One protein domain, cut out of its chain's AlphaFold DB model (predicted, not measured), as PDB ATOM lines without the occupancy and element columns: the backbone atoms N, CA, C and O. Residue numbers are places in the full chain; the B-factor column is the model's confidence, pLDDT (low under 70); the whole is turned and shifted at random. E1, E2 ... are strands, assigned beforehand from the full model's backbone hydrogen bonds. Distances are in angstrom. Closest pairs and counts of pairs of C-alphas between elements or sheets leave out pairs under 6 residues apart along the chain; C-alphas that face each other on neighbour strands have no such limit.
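AT A GLANCE: This is residues 204 to 333 of the 596 residues of the protein "Transmembrane protein 62" of Blastocystis sp. subtype 1 (strain ATCC 50177 / NandII) (UniProt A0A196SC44). The domain is a sandwich, two twisted sheets face to face: E3, E4, E7 and E6 make one layer, and E5 with the two long strands E8 and E9 makes the other, the latter twisted. A separate hairpin, E1 and E2, packs on the sandwich at the edge strand E3, and an unnamed tail follows E9. The printed part has 130 residues, with no named helix and nine named strands, E1 to E9 in order along the chain; the class is all strand, and the sheets, ordered E3 E4 E7 E6, E5 E8 E9 and E1 E2, are antiparallel. The whole is compact, with a radius of gyration of the C-alphas of 15.0 A and spans of 50 by 34 by 25 A.

HOW THE PARTS SIT: E1, residues 204 to 211, and E2, residues 214 to 221, form a hairpin, antiparallel at 158 degrees, with N 205 and O 220 at 2.9 A. E3, residues 229 to 234, comes closest to E1 at the C-alphas of His 233 and Ser 209, 5.4 A apart. The closest C-alphas of E2 and E3 are those of Ser 216 and His 233, 6.0 A apart. E3 and E4, residues 251 to 256, form a hairpin, with N 231 and O 254 at 2.7 A. E5 is residues 262 to 267, and E6, residues 278 to 283, forms a hairpin with E7, residues 286 to 291, with N 279 and O 290 at 2.8 A. E4 and E7 are antiparallel at 166 degrees, with N 253 and O 289 at 2.9 A. E8, residues 298 to 308, has E5 as an antiparallel neighbour, with N 264 and O 305 at 2.9 A. E8 and E9, residues 313 to 323, form a hairpin, with N 302 and O 319 at 2.8 A. The facing parts of the sandwich's sheets are 10.2 A centre to centre, with their strands at 25 degrees. E3 and E9, both edge strands, come closest at the C-alphas of Leu 229 and Thr 315, 7.3 A apart. E1 and E9 are apart.

IN THESE COORDINATES: E1 begins with C-alpha 204 at (186.422, 263.158, 263.538) and is 22.8 A long; E2 is 23.3 A. E8 measures 32.7 A, and E9 measures 31.6 A, ending with C-alpha 323 at (173.849, 235.739, 259.690).

THE WHOLE: The C-alphas farthest apart, those of Ser 310 and Leu 332, are 50.6 A apart. The printed part has no cut, and the one long link is E3 to E4, residues 235 to 250. Mean pLDDT of the printed part is 80.9; residues 222 to 226, 242 to 247 and 325 to 333 are under 70.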
ATOM      1  N   GLN A 204     186.984 264.497 263.521       80.25
ATOM      2  CA  GLN A 204     186.422 263.158 263.538       80.25
ATOM      3  C   GLN A 204     186.793 262.394 264.799       80.25
ATOM      4  O   GLN A 204     187.933 262.437 265.252       80.25
ATOM      5  N   PHE A 205     185.838 261.638 265.318       85.00
ATOM      6  CA  PHE A 205     186.030 260.691 266.407       85.00
ATOM      7  C   PHE A 205     185.247 259.415 266.104       85.00
ATOM      8  O   PHE A 205     184.282 259.438 265.342       85.00
ATOM      9  N   ARG A 206     185.660 258.292 266.685       88.62
ATOM     10  CA  ARG A 206     185.003 257.002 266.482       88.62
ATOM     11  C   ARG A 206     184.444 256.506 267.797       88.62
ATOM     12  O   ARG A 206     185.139 256.512 268.810       88.62
ATOM     13  N   VAL A 207     183.187 256.088 267.763       89.31
ATOM     14  CA  VAL A 207     182.514 255.506 268.919       89.31
ATOM     15  C   VAL A 207     182.447 254.009 268.713       89.31
ATOM     16  O   VAL A 207     181.929 253.543 267.698       89.31
ATOM     17  N   PHE A 208     183.000 253.278 269.672       91.56
ATOM     18  CA  PHE A 208     182.979 251.827 269.703       91.56
ATOM     19  C   PHE A 208     181.925 251.352 270.698       91.56
ATOM     20  O   PHE A 208     181.781 251.920 271.778       91.56
ATOM     21  N   SER A 209     181.237 250.276 270.348       91.00
ATOM     22  CA  SER A 209     180.414 249.491 271.251       91.00
ATOM     23  C   SER A 209     181.017 248.102 271.376       91.00
ATOM     24  O   SER A 209     181.221 247.420 270.373       91.00
ATOM     25  N   TYR A 210     181.244 247.666 272.612       88.75
ATOM     26  CA  TYR A 210     181.566 246.279 272.911       88.75
ATOM     27  C   TYR A 210     180.294 245.541 273.314       88.75
ATOM     28  O   TYR A 210     179.706 245.836 274.352       88.75
ATOM     29  N   PHE A 211     179.851 244.607 272.480       86.69
ATOM     30  CA  PHE A 211     178.628 243.854 272.720       86.69
ATOM     31  C   PHE A 211     178.802 242.394 272.312       86.69
ATOM     32  O   PHE A 211     179.205 242.097 271.187       86.69
ATOM     33  N   ARG A 212     178.512 241.467 273.237       79.50
ATOM     34  CA  ARG A 212     178.616 240.006 273.025       79.50
ATOM     35  C   ARG A 212     179.952 239.564 272.410       79.50
ATOM     36  O   ARG A 212     179.990 238.747 271.494       79.50
ATOM     37  N   GLY A 213     181.056 240.128 272.893       74.94
ATOM     38  CA  GLY A 213     182.393 239.814 272.388       74.94
ATOM     39  C   GLY A 213     182.771 240.502 271.072       74.94
ATOM     40  O   GLY A 213     183.917 240.371 270.649       74.94
ATOM     41  N   GLN A 214     181.868 241.255 270.435       77.56
ATOM     42  CA  GLN A 214     182.152 242.006 269.213       77.56
ATOM     43  C   GLN A 214     182.378 243.488 269.506       77.56
ATOM     44  O   GLN A 214     181.714 244.077 270.355       77.56
ATOM     45  N   LEU A 215     183.305 244.094 268.763       83.12
ATOM     46  CA  LEU A 215     183.481 245.541 268.706       83.12
ATOM     47  C   LEU A 215     182.901 246.055 267.392       83.12
ATOM     48  O   LEU A 215     183.460 245.824 266.317       83.12
ATOM     49  N   SER A 216     181.780 246.749 267.501       87.25
ATOM     50  CA  SER A 216     181.128 247.502 266.436       87.25
ATOM     51  C   SER A 216     181.445 248.983 266.620       87.25
ATOM     52  O   SER A 216     181.677 249.452 267.731       87.25
ATOM     53  N   PHE A 217     181.520 249.742 265.531       88.94
ATOM     54  CA  PHE A 217     181.813 251.170 265.621       88.94
ATOM     55  C   PHE A 217     181.135 251.978 264.523       88.94
ATOM     56  O   PHE A 217     180.656 251.427 263.519       88.94
ATOM     57  N   VAL A 218     181.094 253.290 264.749       84.50
ATOM     58  CA  VAL A 218     180.717 254.325 263.782       84.50
ATOM     59  C   VAL A 218     181.659 255.513 263.961       84.50
ATOM     60  O   VAL A 218     182.000 255.878 265.090       84.50
ATOM     61  N   THR A 219     182.080 256.117 262.852       82.50
ATOM     62  CA  THR A 219     182.878 257.345 262.869       82.50
ATOM     63  C   THR A 219     181.985 258.564 262.658       82.50
ATOM     64  O   THR A 219     181.183 258.613 261.727       82.50
ATOM     65  N   TYR A 220     182.150 259.559 263.523       78.25
ATOM     66  CA  TYR A 220     181.413 260.817 263.534       78.25
ATOM     67  C   TYR A 220     182.341 262.000 263.300       78.25
ATOM     68  O   TYR A 220     183.545 261.918 263.524       78.25
ATOM     69  N   ASN A 221     181.764 263.121 262.873       74.75
ATOM     70  CA  ASN A 221     182.417 264.423 262.806       74.75
ATOM     71  C   ASN A 221     181.757 265.356 263.833       74.75
ATOM     72  O   ASN A 221     180.537 265.360 263.925       74.75
ATOM     73  N   ILE A 222     182.530 266.143 264.584       65.69
ATOM     74  CA  ILE A 222     182.047 267.000 265.676       65.69
ATOM     75  C   ILE A 222     181.023 268.044 265.235       65.69
ATOM     76  O   ILE A 222     180.212 268.455 266.045       65.69
ATOM     77  N   PHE A 223     180.988 268.438 263.957       59.53
ATOM     78  CA  PHE A 223     179.920 269.307 263.443       59.53
ATOM     79  C   PHE A 223     178.545 268.598 263.374       59.53
ATOM     80  O   PHE A 223     177.614 269.100 262.747       59.53
ATOM     81  N   ALA A 224     178.418 267.425 264.003       52.94
ATOM     82  CA  ALA A 224     177.205 266.638 264.173       52.94
ATOM     83  C   ALA A 224     176.284 267.129 265.302       52.94
ATOM     84  O   ALA A 224     175.312 266.436 265.578       52.94
ATOM     85  N   ASP A 225     176.509 268.308 265.893       50.50
ATOM     86  CA  ASP A 225     175.672 268.871 266.977       50.50
ATOM     87  C   ASP A 225     174.179 269.049 266.609       50.50
ATOM     88  O   ASP A 225     173.361 269.412 267.449       50.50
ATOM     89  N   GLU A 226     173.792 268.745 265.367       59.50
ATOM     90  CA  GLU A 226     172.394 268.683 264.938       59.50
ATOM     91  C   GLU A 226     171.976 267.341 264.307       59.50
ATOM     92  O   GLU A 226     170.779 267.094 264.144       59.50
ATOM     93  N   ASN A 227     172.921 266.474 263.931       73.12
ATOM     94  CA  ASN A 227     172.603 265.177 263.338       73.12
ATOM     95  C   ASN A 227     172.396 264.134 264.448       73.12
ATOM     96  O   ASN A 227     173.202 264.086 265.379       73.12
ATOM     97  N   PRO A 228     171.380 263.261 264.334       80.94
ATOM     98  CA  PRO A 228     171.198 262.161 265.271       80.94
ATOM     99  C   PRO A 228     172.443 261.273 265.369       80.94
ATOM    100  O   PRO A 228     172.958 260.818 264.342       80.94
ATOM    101  N   LEU A 229     172.927 260.999 266.578       85.38
ATOM    102  CA  LEU A 229     174.056 260.090 266.783       85.38
ATOM    103  C   LEU A 229     173.540 258.666 267.007       85.38
ATOM    104  O   LEU A 229     172.785 258.410 267.937       85.38
ATOM    105  N   ILE A 230     173.973 257.731 266.161       88.19
ATOM    106  CA  ILE A 230     173.589 256.315 266.197       88.19
ATOM    107  C   ILE A 230     174.766 255.466 266.698       88.19
ATOM    108  O   ILE A 230     175.738 255.197 265.985       88.19
ATOM    109  N   LEU A 231     174.691 254.999 267.933       90.19
ATOM    110  CA  LEU A 231     175.548 253.937 268.435       90.19
ATOM    111  C   LEU A 231     175.033 252.608 267.894       90.19
ATOM    112  O   LEU A 231     173.831 252.356 267.860       90.19
ATOM    113  N   VAL A 232     175.937 251.743 267.461       90.44
ATOM    114  CA  VAL A 232     175.557 250.430 266.942       90.44
ATOM    115  C   VAL A 232     176.196 249.391 267.813       90.44
ATOM    116  O   VAL A 232     177.416 249.323 267.845       90.44
ATOM    117  N   HIS A 233     175.371 248.603 268.490       90.00
ATOM    118  CA  HIS A 233     175.812 247.486 269.310       90.00
ATOM    119  C   HIS A 233     175.858 246.209 268.470       90.00
ATOM    120  O   HIS A 233     176.865 245.505 268.472       90.00
ATOM    121  N   SER A 234     174.810 245.968 267.678       90.12
ATOM    122  CA  SER A 234     174.670 244.824 266.774       90.12
ATOM    123  C   SER A 234     173.804 245.218 265.564       90.12
ATOM    124  O   SER A 234     172.892 246.031 265.725       90.12
ATOM    125  N   PRO A 235     174.041 244.684 264.357       87.88
ATOM    126  CA  PRO A 235     175.093 243.738 263.997       87.88
ATOM    127  C   PRO A 235     176.438 244.421 263.718       87.88
ATOM    128  O   PRO A 235     176.501 245.591 263.320       87.88
ATOM    129  N   CYS A 236     177.536 243.680 263.897       85.25
ATOM    130  CA  CYS A 236     178.843 244.145 263.436       85.25
ATOM    131  C   CYS A 236     178.908 244.125 261.905       85.25
ATOM    132  O   CYS A 236     178.323 243.265 261.243       85.25
ATOM    133  N   ASP A 237     179.639 245.083 261.340       83.19
ATOM    134  CA  ASP A 237     179.875 245.135 259.901       83.19
ATOM    135  C   ASP A 237     180.664 243.895 259.461       83.19
ATOM    136  O   ASP A 237     181.672 243.542 260.076       83.19
ATOM    137  N   TYR A 238     180.246 243.260 258.367       79.19
ATOM    138  CA  TYR A 238     180.865 242.039 257.848       79.19
ATOM    139  C   TYR A 238     182.373 242.196 257.581       79.19
ATOM    140  O   TYR A 238     183.110 241.211 257.598       79.19
ATOM    141  N   ARG A 239     182.853 243.424 257.329       75.56
ATOM    142  CA  ARG A 239     184.281 243.730 257.125       75.56
ATOM    143  C   ARG A 239     185.102 243.569 258.403       75.56
ATOM    144  O   ARG A 239     186.306 243.326 258.327       75.56
ATOM    145  N   TYR A 240     184.459 243.725 259.556       77.56
ATOM    146  CA  TYR A 240     185.080 243.765 260.879       77.56
ATOM    147  C   TYR A 240     184.647 242.592 261.768       77.56
ATOM    148  O   TYR A 240     185.148 242.444 262.878       77.56
ATOM    149  N   GLU A 241     183.806 241.696 261.253       76.00
ATOM    150  CA  GLU A 241     183.382 240.479 261.937       76.00
ATOM    151  C   GLU A 241     184.569 239.554 262.242       76.00
ATOM    152  O   GLU A 241     185.377 239.234 261.358       76.00
ATOM    153  N   LEU A 242     184.684 239.134 263.502       69.88
ATOM    154  CA  LEU A 242     185.726 238.226 263.968       69.88
ATOM    155  C   LEU A 242     185.216 236.776 263.990       69.88
ATOM    156  O   LEU A 242     184.046 236.551 264.309       69.88
ATOM    157  N   PRO A 243     186.063 235.780 263.668       62.53
ATOM    158  CA  PRO A 243     185.647 234.380 263.638       62.53
ATOM    159  C   PRO A 243     185.153 233.879 265.004       62.53
ATOM    160  O   PRO A 243     185.782 234.143 266.025       62.53
ATOM    161  N   GLY A 244     184.086 233.073 265.007       57.44
ATOM    162  CA  GLY A 244     183.660 232.305 266.186       57.44
ATOM    163  C   GLY A 244     182.746 233.034 267.174       57.44
ATOM    164  O   GLY A 244     182.504 232.505 268.256       57.44
ATOM    165  N   ILE A 245     182.223 234.211 266.821       56.47
ATOM    166  CA  ILE A 245     181.298 234.971 267.670       56.47
ATOM    167  C   ILE A 245     179.865 234.797 267.142       56.47
ATOM    168  O   ILE A 245     179.661 234.788 265.933       56.47
ATOM    169  N   GLY A 246     178.914 234.563 268.056       54.41
ATOM    170  CA  GLY A 246     177.578 234.000 267.804       54.41
ATOM    171  C   GLY A 246     176.608 234.812 266.930       54.41
ATOM    172  O   GLY A 246     176.982 235.727 266.210       54.41
ATOM    173  N   GLU A 247     175.331 234.423 266.992       62.59
ATOM    174  CA  GLU A 247     174.222 234.894 266.148       62.59
ATOM    175  C   GLU A 247     174.182 236.431 265.971       62.59
ATOM    176  O   GLU A 247     173.828 237.173 266.888       62.59
ATOM    177  N   ASN A 248     174.510 236.903 264.765       73.94
ATOM    178  CA  ASN A 248     174.581 238.324 264.395       73.94
ATOM    179  C   ASN A 248     173.255 238.823 263.767       73.94
ATOM    180  O   ASN A 248     173.237 239.793 263.016       73.94
ATOM    181  N   SER A 249     172.145 238.116 264.014       82.56
ATOM    182  CA  SER A 249     170.805 238.472 263.518       82.56
ATOM    183  C   SER A 249     170.178 239.624 264.303       82.56
ATOM    184  O   SER A 249     169.320 240.320 263.773       82.56
ATOM    185  N   LEU A 250     170.604 239.841 265.552       88.81
ATOM    186  CA  LEU A 250     170.090 240.909 266.404       88.81
ATOM    187  C   LEU A 250     170.478 242.282 265.843       88.81
ATOM    188  O   LEU A 250     171.660 242.586 265.678       88.81
ATOM    189  N   VAL A 251     169.485 243.143 265.661       92.00
ATOM    190  CA  VAL A 251     169.672 244.577 265.472       92.00
ATOM    191  C   VAL A 251     169.512 245.241 266.833       92.00
ATOM    192  O   VAL A 251     168.466 245.131 267.464       92.00
ATOM    193  N   PHE A 252     170.567 245.898 267.301       93.12
ATOM    194  CA  PHE A 252     170.548 246.700 268.515       93.12
ATOM    195  C   PHE A 252     171.346 247.981 268.283       93.12
ATOM    196  O   PHE A 252     172.578 247.962 268.173       93.12
ATOM    197  N   LEU A 253     170.626 249.094 268.194       94.12
ATOM    198  CA  LEU A 253     171.158 250.436 268.010       94.12
ATOM    199  C   LEU A 253     170.740 251.300 269.195       94.12
ATOM    200  O   LEU A 253     169.699 251.059 269.801       94.12
ATOM    201  N   SER A 254     171.515 252.339 269.468       92.31
ATOM    202  CA  SER A 254     171.111 253.390 270.390       92.31
ATOM    203  C   SER A 254     171.229 254.743 269.728       92.31
ATOM    204  O   SER A 254     172.242 255.049 269.106       92.31
ATOM    205  N   ILE A 255     170.203 255.559 269.867       90.94
ATOM    206  CA  ILE A 255     170.187 256.934 269.401       90.94
ATOM    207  C   ILE A 255     170.419 257.810 270.619       90.94
ATOM    208  O   ILE A 255     169.710 257.694 271.615       90.94
ATOM    209  N   VAL A 256     171.428 258.661 270.539       87.06
ATOM    210  CA  VAL A 256     171.733 259.672 271.556       87.06
ATOM    211  C   VAL A 256     171.607 261.041 270.911       87.06
ATOM    212  O   VAL A 256     171.671 261.110 269.691       87.06
ATOM    213  N   ASN A 257     171.462 262.105 271.707       84.38
ATOM    214  CA  ASN A 257     171.346 263.513 271.281       84.38
ATOM    215  C   ASN A 257     170.012 263.964 270.654       84.38
ATOM    216  O   ASN A 257     169.890 265.130 270.274       84.38
ATOM    217  N   VAL A 258     169.005 263.086 270.577       85.25
ATOM    218  CA  VAL A 258     167.658 263.424 270.091       85.25
ATOM    219  C   VAL A 258     166.605 262.849 271.029       85.25
ATOM    220  O   VAL A 258     166.510 261.636 271.164       85.25
ATOM    221  N   GLU A 259     165.780 263.713 271.621       84.75
ATOM    222  CA  GLU A 259     164.706 263.299 272.539       84.75
ATOM    223  C   GLU A 259     163.538 262.603 271.820       84.75
ATOM    224  O   GLU A 259     162.943 261.669 272.345       84.75
ATOM    225  N   THR A 260     163.184 263.064 270.614       88.94
ATOM    226  CA  THR A 260     162.026 262.568 269.842       88.94
ATOM    227  C   THR A 260     162.384 262.300 268.372       88.94
ATOM    228  O   THR A 260     161.931 263.004 267.466       88.94
ATOM    229  N   PRO A 261     163.248 261.310 268.091       90.62
ATOM    230  CA  PRO A 261     163.631 260.960 266.735       90.62
ATOM    231  C   PRO A 261     162.499 260.241 265.992       90.62
ATOM    232  O   PRO A 261     161.770 259.430 266.560       90.62
ATOM    233  N   ILE A 262     162.418 260.474 264.684       92.25
ATOM    234  CA  ILE A 262     161.690 259.598 263.760       92.25
ATOM    235  C   ILE A 262     162.683 258.546 263.270       92.25
ATOM    236  O   ILE A 262     163.754 258.905 262.776       92.25
ATOM    237  N   ILE A 263     162.342 257.270 263.431       94.00
ATOM    238  CA  ILE A 263     163.220 256.134 263.139       94.00
ATOM    239  C   ILE A 263     162.571 255.308 262.041       94.00
ATOM    240  O   ILE A 263     161.443 254.853 262.198       94.00
ATOM    241  N   GLU A 264     163.298 255.103 260.950       94.25
ATOM    242  CA  GLU A 264     162.881 254.253 259.840       94.25
ATOM    243  C   GLU A 264     163.937 253.163 259.633       94.25
ATOM    244  O   GLU A 264     165.142 253.443 259.581       94.25
ATOM    245  N   LEU A 265     163.498 251.909 259.543       94.12
ATOM    246  CA  LEU A 265     164.371 250.739 259.539       94.12
ATOM    247  C   LEU A 265     164.071 249.857 258.330       94.12
ATOM    248  O   LEU A 265     162.928 249.463 258.125       94.12
ATOM    249  N   TRP A 266     165.100 249.474 257.577       93.50
ATOM    250  CA  TRP A 266     164.984 248.518 256.479       93.50
ATOM    251  C   TRP A 266     166.022 247.410 256.591       93.50
ATOM    252  O   TRP A 266     167.181 247.660 256.927       93.50
ATOM    253  N   ILE A 267     165.622 246.193 256.229       91.88
ATOM    254  CA  ILE A 267     166.521 245.046 256.084       91.88
ATOM    255  C   ILE A 267     166.333 244.469 254.686       91.88
ATOM    256  O   ILE A 267     165.217 244.157 254.284       91.88
ATOM    257  N   ASP A 268     167.414 244.391 253.911       89.50
ATOM    258  CA  ASP A 268     167.410 243.937 252.511       89.50
ATOM    259  C   ASP A 268     166.407 244.686 251.614       89.50
ATOM    260  O   ASP A 268     165.895 244.161 250.629       89.50
ATOM    261  N   GLY A 269     166.130 245.949 251.954       89.06
ATOM    262  CA  GLY A 269     165.157 246.793 251.257       89.06
ATOM    263  C   GLY A 269     163.704 246.602 251.703       89.06
ATOM    264  O   GLY A 269     162.850 247.367 251.262       89.06
ATOM    265  N   HIS A 270     163.418 245.651 252.595       93.00
ATOM    266  CA  HIS A 270     162.110 245.503 253.228       93.00
ATOM    267  C   HIS A 270     161.975 246.467 254.407       93.00
ATOM    268  O   HIS A 270     162.877 246.550 255.238       93.00
ATOM    269  N   ASP A 271     160.866 247.202 254.463       95.12
ATOM    270  CA  ASP A 271     160.559 248.130 255.552       95.12
ATOM    271  C   ASP A 271     160.144 247.365 256.814       95.12
ATOM    272  O   ASP A 271     159.189 246.586 256.802       95.12
ATOM    273  N   MET A 272     160.886 247.588 257.897       94.06
ATOM    274  CA  MET A 272     160.691 246.969 259.207       94.06
ATOM    275  C   MET A 272     160.134 247.957 260.242       94.06
ATOM    276  O   MET A 272     159.934 247.576 261.392       94.06
ATOM    277  N   THR A 273     159.856 249.208 259.859       92.88
ATOM    278  CA  THR A 273     159.490 250.311 260.767       92.88
ATOM    279  C   THR A 273     158.203 250.046 261.557       92.88
ATOM    280  O   THR A 273     158.057 250.507 262.683       92.88
ATOM    281  N   SER A 274     157.267 249.281 260.989       92.06
ATOM    282  CA  SER A 274     156.012 248.879 261.649       92.06
ATOM    283  C   SER A 274     155.988 247.401 262.057       92.06
ATOM    284  O   SER A 274     154.917 246.844 262.294       92.06
ATOM    285  N   SER A 275     157.148 246.738 262.090       91.44
ATOM    286  CA  SER A 275     157.235 245.336 262.496       91.44
ATOM    287  C   SER A 275     156.855 245.175 263.975       91.44
ATOM    288  O   SER A 275     157.330 245.952 264.800       91.44
ATOM    289  N   PRO A 276     156.063 244.150 264.346       88.56
ATOM    290  CA  PRO A 276     155.783 243.851 265.753       88.56
ATOM    291  C   PRO A 276     157.025 243.378 266.527       88.56
ATOM    292  O   PRO A 276     157.013 243.400 267.753       88.56
ATOM    293  N   ASP A 277     158.089 242.969 265.826       87.94
ATOM    294  CA  ASP A 277     159.354 242.526 266.423       87.94
ATOM    295  C   ASP A 277     160.327 243.691 266.688       87.94
ATOM    296  O   ASP A 277     161.424 243.470 267.211       87.94
ATOM    297  N   LEU A 278     159.967 244.913 266.273       92.69
ATOM    298  CA  LEU A 278     160.747 246.125 266.501       92.69
ATOM    299  C   LEU A 278     160.303 246.789 267.807       92.69
ATOM    300  O   LEU A 278     159.185 247.286 267.923       92.69
ATOM    301  N   THR A 279     161.225 246.868 268.759       94.19
ATOM    302  CA  THR A 279     161.033 247.571 270.025       94.19
ATOM    303  C   THR A 279     161.852 248.857 270.028       94.19
ATOM    304  O   THR A 279     163.056 248.841 269.755       94.19
ATOM    305  N   ILE A 280     161.203 249.976 270.351       92.75
ATOM    306  CA  ILE A 280     161.846 251.280 270.540       92.75
ATOM    307  C   ILE A 280     161.561 251.735 271.969       92.75
ATOM    308  O   ILE A 280     160.408 251.958 272.329       92.75
ATOM    309  N   GLU A 281     162.608 251.863 272.781       92.44
ATOM    310  CA  GLU A 281     162.502 252.205 274.203       92.44
ATOM    311  C   GLU A 281     163.328 253.450 274.514       92.44
ATOM    312  O   GLU A 281     164.494 253.535 274.135       92.44
ATOM    313  N   ALA A 282     162.739 254.406 275.232       87.88
ATOM    314  CA  ALA A 282     163.463 255.555 275.761       87.88
ATOM    315  C   ALA A 282     164.014 255.226 277.156       87.88
ATOM    316  O   ALA A 282     163.258 254.899 278.071       87.88
ATOM    317  N   ASN A 283     165.327 255.346 277.316       81.31
ATOM    318  CA  ASN A 283     166.080 255.105 278.540       81.31
ATOM    319  C   ASN A 283     166.840 256.385 278.917       81.31
ATOM    320  O   ASN A 283     168.017 256.548 278.594       81.31
ATOM    321  N   GLY A 284     166.152 257.319 279.580       80.62
ATOM    322  CA  GLY A 284     166.701 258.653 279.845       80.62
ATOM    323  C   GLY A 284     166.943 259.416 278.539       80.62
ATOM    324  O   GLY A 284     166.028 259.538 277.730       80.62
ATOM    325  N   ASP A 285     168.178 259.872 278.321       77.88
ATOM    326  CA  ASP A 285     168.582 260.645 277.131       77.88
ATOM    327  C   ASP A 285     168.962 259.765 275.918       77.88
ATOM    328  O   ASP A 285     169.437 260.260 274.891       77.88
ATOM    329  N   GLN A 286     168.780 258.447 276.035       87.12
ATOM    330  CA  GLN A 286     169.128 257.456 275.021       87.12
ATOM    331  C   GLN A 286     167.888 256.685 274.574       87.12
ATOM    332  O   GLN A 286     167.080 256.259 275.392       87.12
ATOM    333  N   ILE A 287     167.759 256.444 273.272       92.69
ATOM    334  CA  ILE A 287     166.673 255.643 272.697       92.69
ATOM    335  C   ILE A 287     167.252 254.363 272.114       92.69
ATOM    336  O   ILE A 287     168.048 254.401 271.178       92.69
ATOM    337  N   SER A 288     166.839 253.228 272.659       94.25
ATOM    338  CA  SER A 288     167.226 251.901 272.199       94.25
ATOM    339  C   SER A 288     166.308 251.446 271.071       94.25
ATOM    340  O   SER A 288     165.088 251.484 271.207       94.25
ATOM    341  N   VAL A 289     166.892 250.971 269.973       94.50
ATOM    342  CA  VAL A 289     166.196 250.346 268.842       94.50
ATOM    343  C   VAL A 289     166.630 248.890 268.785       94.50
ATOM    344  O   VAL A 289     167.788 248.600 268.472       94.50
ATOM    345  N   ILE A 290     165.721 247.978 269.120       94.56
ATOM    346  CA  ILE A 290     166.009 246.554 269.286       94.56
ATOM    347  C   ILE A 290     165.075 245.750 268.392       94.56
ATOM    348  O   ILE A 290     163.867 245.945 268.407       94.56
ATOM    349  N   MET A 291     165.633 244.820 267.624       92.25
ATOM    350  CA  MET A 291     164.857 243.919 266.785       92.25
ATOM    351  C   MET A 291     165.600 242.599 266.599       92.25
ATOM    352  O   MET A 291     166.797 242.591 266.307       92.25
ATOM    353  N   LYS A 292     164.895 241.469 266.715       89.12
ATOM    354  CA  LYS A 292     165.432 240.148 266.355       89.12
ATOM    355  C   LYS A 292     164.702 239.589 265.123       89.12
ATOM    356  O   LYS A 292     163.782 238.791 265.281       89.12
ATOM    357  N   PRO A 293     165.089 239.998 263.903       85.94
ATOM    358  CA  PRO A 293     164.474 239.503 262.679       85.94
ATOM    359  C   PRO A 293     164.772 238.014 262.449       85.94
ATOM    360  O   PRO A 293     165.868 237.522 262.732       85.94
ATOM    361  N   SER A 294     163.810 237.302 261.861       86.88
ATOM    362  CA  SER A 294     164.043 235.964 261.313       86.88
ATOM    363  C   SER A 294     164.718 236.093 259.948       86.88
ATOM    364  O   SER A 294     164.061 236.349 258.941       86.88
ATOM    365  N   LEU A 295     166.046 235.968 259.924       85.44
ATOM    366  CA  LEU A 295     166.846 236.054 258.701       85.44
ATOM    367  C   LEU A 295     167.443 234.685 258.354       85.44
ATOM    368  O   LEU A 295     167.930 233.988 259.252       85.44
ATOM    369  N   PRO A 296     167.428 234.279 257.070       85.44
ATOM    370  CA  PRO A 296     168.155 233.094 256.639       85.44
ATOM    371  C   PRO A 296     169.661 233.298 256.824       85.44
ATOM    372  O   PRO A 296     170.147 234.407 257.014       85.44
ATOM    373  N   SER A 297     170.432 232.217 256.754       84.69
ATOM    374  CA  SER A 297     171.887 232.352 256.756       84.69
ATOM    375  C   SER A 297     172.366 233.010 255.470       84.69
ATOM    376  O   SER A 297     171.981 232.597 254.376       84.69
ATOM    377  N   GLY A 298     173.229 234.009 255.593       83.31
ATOM    378  CA  GLY A 298     173.660 234.794 254.448       83.31
ATOM    379  C   GLY A 298     174.102 236.195 254.821       83.31
ATOM    380  O   GLY A 298     174.328 236.515 255.985       83.31
ATOM    381  N   ARG A 299     174.271 237.024 253.792       85.38
ATOM    382  CA  ARG A 299     174.643 238.428 253.928       85.38
ATOM    383  C   ARG A 299     173.401 239.292 253.786       85.38
ATOM    384  O   ARG A 299     172.669 239.129 252.816       85.38
ATOM    385  N   HIS A 300     173.254 240.236 254.703       86.94
ATOM    386  CA  HIS A 300     172.110 241.128 254.803       86.94
ATOM    387  C   HIS A 300     172.561 242.586 254.875       86.94
ATOM    388  O   HIS A 300     173.695 242.887 255.266       86.94
ATOM    389  N   VAL A 301     171.671 243.495 254.490       88.88
ATOM    390  CA  VAL A 301     171.893 244.941 254.506       88.88
ATOM    391  C   VAL A 301     170.882 245.592 255.436       88.88
ATOM    392  O   VAL A 301     169.694 245.643 255.135       88.88
ATOM    393  N   LEU A 302     171.368 246.131 256.549       88.12
ATOM    394  CA  LEU A 302     170.613 246.977 257.461       88.12
ATOM    395  C   LEU A 302     170.735 248.436 257.017       88.12
ATOM    396  O   LEU A 302     171.845 248.948 256.842       88.12
ATOM    397  N   ARG A 303     169.604 249.126 256.904       90.38
ATOM    398  CA  ARG A 303     169.530 250.583 256.773       90.38
ATOM    399  C   ARG A 303     168.687 251.144 257.903       90.38
ATOM    400  O   ARG A 303     167.575 250.684 258.116       90.38
ATOM    401  N   CYS A 304     169.209 252.137 258.606       89.06
ATOM    402  CA  CYS A 304     168.487 252.863 259.642       89.06
ATOM    403  C   CYS A 304     168.603 254.358 259.353       89.06
ATOM    404  O   CYS A 304     169.711 254.897 259.308       89.06
ATOM    405  N   MET A 305     167.471 255.013 259.117       88.12
ATOM    406  CA  MET A 305     167.384 256.462 259.002       88.12
ATOM    407  C   MET A 305     166.831 257.000 260.312       88.12
ATOM    408  O   MET A 305     165.766 256.593 260.765       88.12
ATOM    409  N   VAL A 306     167.552 257.939 260.906       87.94
ATOM    410  CA  VAL A 306     167.096 258.657 262.091       87.94
ATOM    411  C   VAL A 306     166.965 260.116 261.716       87.94
ATOM    412  O   VAL A 306     167.913 260.706 261.199       87.94
ATOM    413  N   THR A 307     165.800 260.700 261.969       87.62
ATOM    414  CA  THR A 307     165.508 262.106 261.689       87.62
ATOM    415  C   THR A 307     165.231 262.837 262.992       87.62
ATOM    416  O   THR A 307     164.405 262.403 263.790       87.62
ATOM    417  N   ASN A 308     165.901 263.970 263.197       85.06
ATOM    418  CA  ASN A 308     165.572 264.931 264.240       85.06
ATOM    419  C   ASN A 308     164.539 265.930 263.682       85.06
ATOM    420  O   ASN A 308     164.921 266.822 262.910       85.06
ATOM    421  N   PRO A 309     163.248 265.818 264.054       84.25
ATOM    422  CA  PRO A 309     162.200 266.678 263.512       84.25
ATOM    423  C   PRO A 309     162.385 268.144 263.917       84.25
ATOM    424  O   PRO A 309     162.136 269.036 263.110       84.25
ATOM    425  N   SER A 310     162.904 268.411 265.121       83.25
ATOM    426  CA  SER A 310     163.081 269.778 265.634       83.25
ATOM    427  C   SER A 310     164.110 270.599 264.846       83.25
ATOM    428  O   SER A 310     164.028 271.824 264.802       83.25
ATOM    429  N   ARG A 311     165.078 269.929 264.205       76.81
ATOM    430  CA  ARG A 311     166.182 270.564 263.465       76.81
ATOM    431  C   ARG A 311     166.200 270.233 261.974       76.81
ATOM    432  O   ARG A 311     167.059 270.739 261.261       76.81
ATOM    433  N   SER A 312     165.270 269.405 261.489       78.44
ATOM    434  CA  SER A 312     165.234 268.935 260.092       78.44
ATOM    435  C   SER A 312     166.558 268.302 259.628       78.44
ATOM    436  O   SER A 312     167.008 268.494 258.497       78.44
ATOM    437  N   ARG A 313     167.205 267.547 260.518       79.44
ATOM    438  CA  ARG A 313     168.466 266.840 260.255       79.44
ATOM    439  C   ARG A 313     168.255 265.341 260.291       79.44
ATOM    440  O   ARG A 313     167.377 264.861 261.001       79.44
ATOM    441  N   ARG A 314     169.074 264.600 259.547       80.56
ATOM    442  CA  ARG A 314     168.972 263.143 259.464       80.56
ATOM    443  C   ARG A 314     170.332 262.472 259.404       80.56
ATOM    444  O   ARG A 314     171.252 262.992 258.772       80.56
ATOM    445  N   THR A 315     170.400 261.285 259.984       82.19
ATOM    446  CA  THR A 315     171.540 260.377 259.905       82.19
ATOM    447  C   THR A 315     171.077 259.085 259.258       82.19
ATOM    448  O   THR A 315     170.123 258.466 259.720       82.19
ATOM    449  N   LEU A 316     171.761 258.682 258.188       81.19
ATOM    450  CA  LEU A 316     171.564 257.390 257.544       81.19
ATOM    451  C   LEU A 316     172.720 256.468 257.926       81.19
ATOM    452  O   LEU A 316     173.868 256.723 257.562       81.19
ATOM    453  N   LEU A 317     172.401 255.388 258.625       84.00
ATOM    454  CA  LEU A 317     173.292 254.263 258.855       84.00
ATOM    455  C   LEU A 317     172.995 253.183 257.813       84.00
ATOM    456  O   LEU A 317     171.868 252.707 257.722       84.00
ATOM    457  N   GLU A 318     174.015 252.748 257.082       83.44
ATOM    458  CA  GLU A 318     173.969 251.532 256.267       83.44
ATOM    459  C   GLU A 318     175.034 250.558 256.776       83.44
ATOM    460  O   GLU A 318     176.189 250.933 256.983       83.44
ATOM    461  N   ARG A 319     174.641 249.306 257.011       82.88
ATOM    462  CA  ARG A 319     175.500 248.262 257.573       82.88
ATOM    463  C   ARG A 319     175.249 246.956 256.836       82.88
ATOM    464  O   ARG A 319     174.122 246.480 256.771       82.88
ATOM    465  N   VAL A 320     176.311 246.346 256.332       84.94
ATOM    466  CA  VAL A 320     176.256 244.998 255.758       84.94
ATOM    467  C   VAL A 320     176.747 244.013 256.811       84.94
ATOM    468  O   VAL A 320     177.803 244.243 257.395       84.94
ATOM    469  N   PHE A 321     176.016 242.930 257.059       85.56
ATOM    470  CA  PHE A 321     176.332 241.951 258.105       85.56
ATOM    471  C   PHE A 321     176.031 240.519 257.649       85.56
ATOM    472  O   PHE A 321     175.313 240.316 256.670       85.56
ATOM    473  N   ASN A 322     176.611 239.524 258.326       85.06
ATOM    474  CA  ASN A 322     176.381 238.109 258.030       85.06
ATOM    475  C   ASN A 322     175.552 237.457 259.138       85.06
ATOM    476  O   ASN A 322     175.848 237.656 260.309       85.06
ATOM    477  N   VAL A 323     174.582 236.623 258.777       84.75
ATOM    478  CA  VAL A 323     173.849 235.739 259.690       84.75
ATOM    479  C   VAL A 323     174.327 234.307 259.455       84.75
ATOM    480  O   VAL A 323     174.278 233.804 258.333       84.75
ATOM    481  N   HIS A 324     174.796 233.640 260.511       76.69
ATOM    482  CA  HIS A 324     175.269 232.252 260.449       76.69
ATOM    483  C   HIS A 324     174.186 231.298 260.960       76.69
ATOM    484  O   HIS A 324     173.565 231.563 261.987       76.69
ATOM    485  N   SER A 325     173.971 230.168 260.283       57.47
ATOM    486  CA  SER A 325     173.156 229.064 260.819       57.47
ATOM    487  C   SER A 325     173.800 228.539 262.103       57.47
ATOM    488  O   SER A 325     175.026 228.450 262.138       57.47
ATOM    489  N   ASN A 326     173.000 228.131 263.098       47.12
ATOM    490  CA  ASN A 326     173.380 227.584 264.420       47.12
ATOM    491  C   ASN A 326     174.249 226.296 264.412       47.12
ATOM    492  O   ASN A 326     174.116 225.431 265.277       47.12
ATOM    493  N   HIS A 327     175.165 226.130 263.463       36.25
ATOM    494  CA  HIS A 327     176.220 225.136 263.547       36.25
ATOM    495  C   HIS A 327     177.433 225.731 264.270       36.25
ATOM    496  O   HIS A 327     177.830 226.856 263.958       36.25
ATOM    497  N   PRO A 328     178.077 224.985 265.190       37.00
ATOM    498  CA  PRO A 328     179.389 225.351 265.695       37.00
ATOM    499  C   PRO A 328     180.356 225.201 264.522       37.00
ATOM    500  O   PRO A 328     180.871 224.119 264.238       37.00
ATOM    501  N   ALA A 329     180.513 226.270 263.748       36.22
ATOM    502  CA  ALA A 329     181.318 226.241 262.550       36.22
ATOM    503  C   ALA A 329     182.783 226.097 262.964       36.22
ATOM    504  O   ALA A 329     183.449 227.052 263.363       36.22
ATOM    505  N   ARG A 330     183.292 224.867 262.832       30.42
ATOM    506  CA  ARG A 330     184.699 224.606 262.532       30.42
ATOM    507  C   ARG A 330     185.128 225.619 261.471       30.42
ATOM    508  O   ARG A 330     184.684 225.555 260.328       30.42
ATOM    509  N   SER A 331     185.972 226.553 261.889       39.09
ATOM    510  CA  SER A 331     186.715 227.484 261.045       39.09
ATOM    511  C   SER A 331     187.399 226.725 259.904       39.09
ATOM    512  O   SER A 331     188.483 226.175 260.088       39.09
ATOM    513  N   LEU A 332     186.770 226.690 258.731       30.69
ATOM    514  CA  LEU A 332     187.339 226.126 257.504       30.69
ATOM    515  C   LEU A 332     187.046 226.998 256.273       30.69
ATOM    516  O   LEU A 332     187.043 226.508 255.150       30.69
ATOM    517  N   TYR A 333     186.871 228.308 256.469       30.12
ATOM    518  CA  TYR A 333     186.909 229.270 255.370       30.12
ATOM    519  C   TYR A 333     188.137 230.172 255.521       30.12
ATOM    520  O   TYR A 333     188.193 230.971 256.460       30.12
TER     521      TYR A 333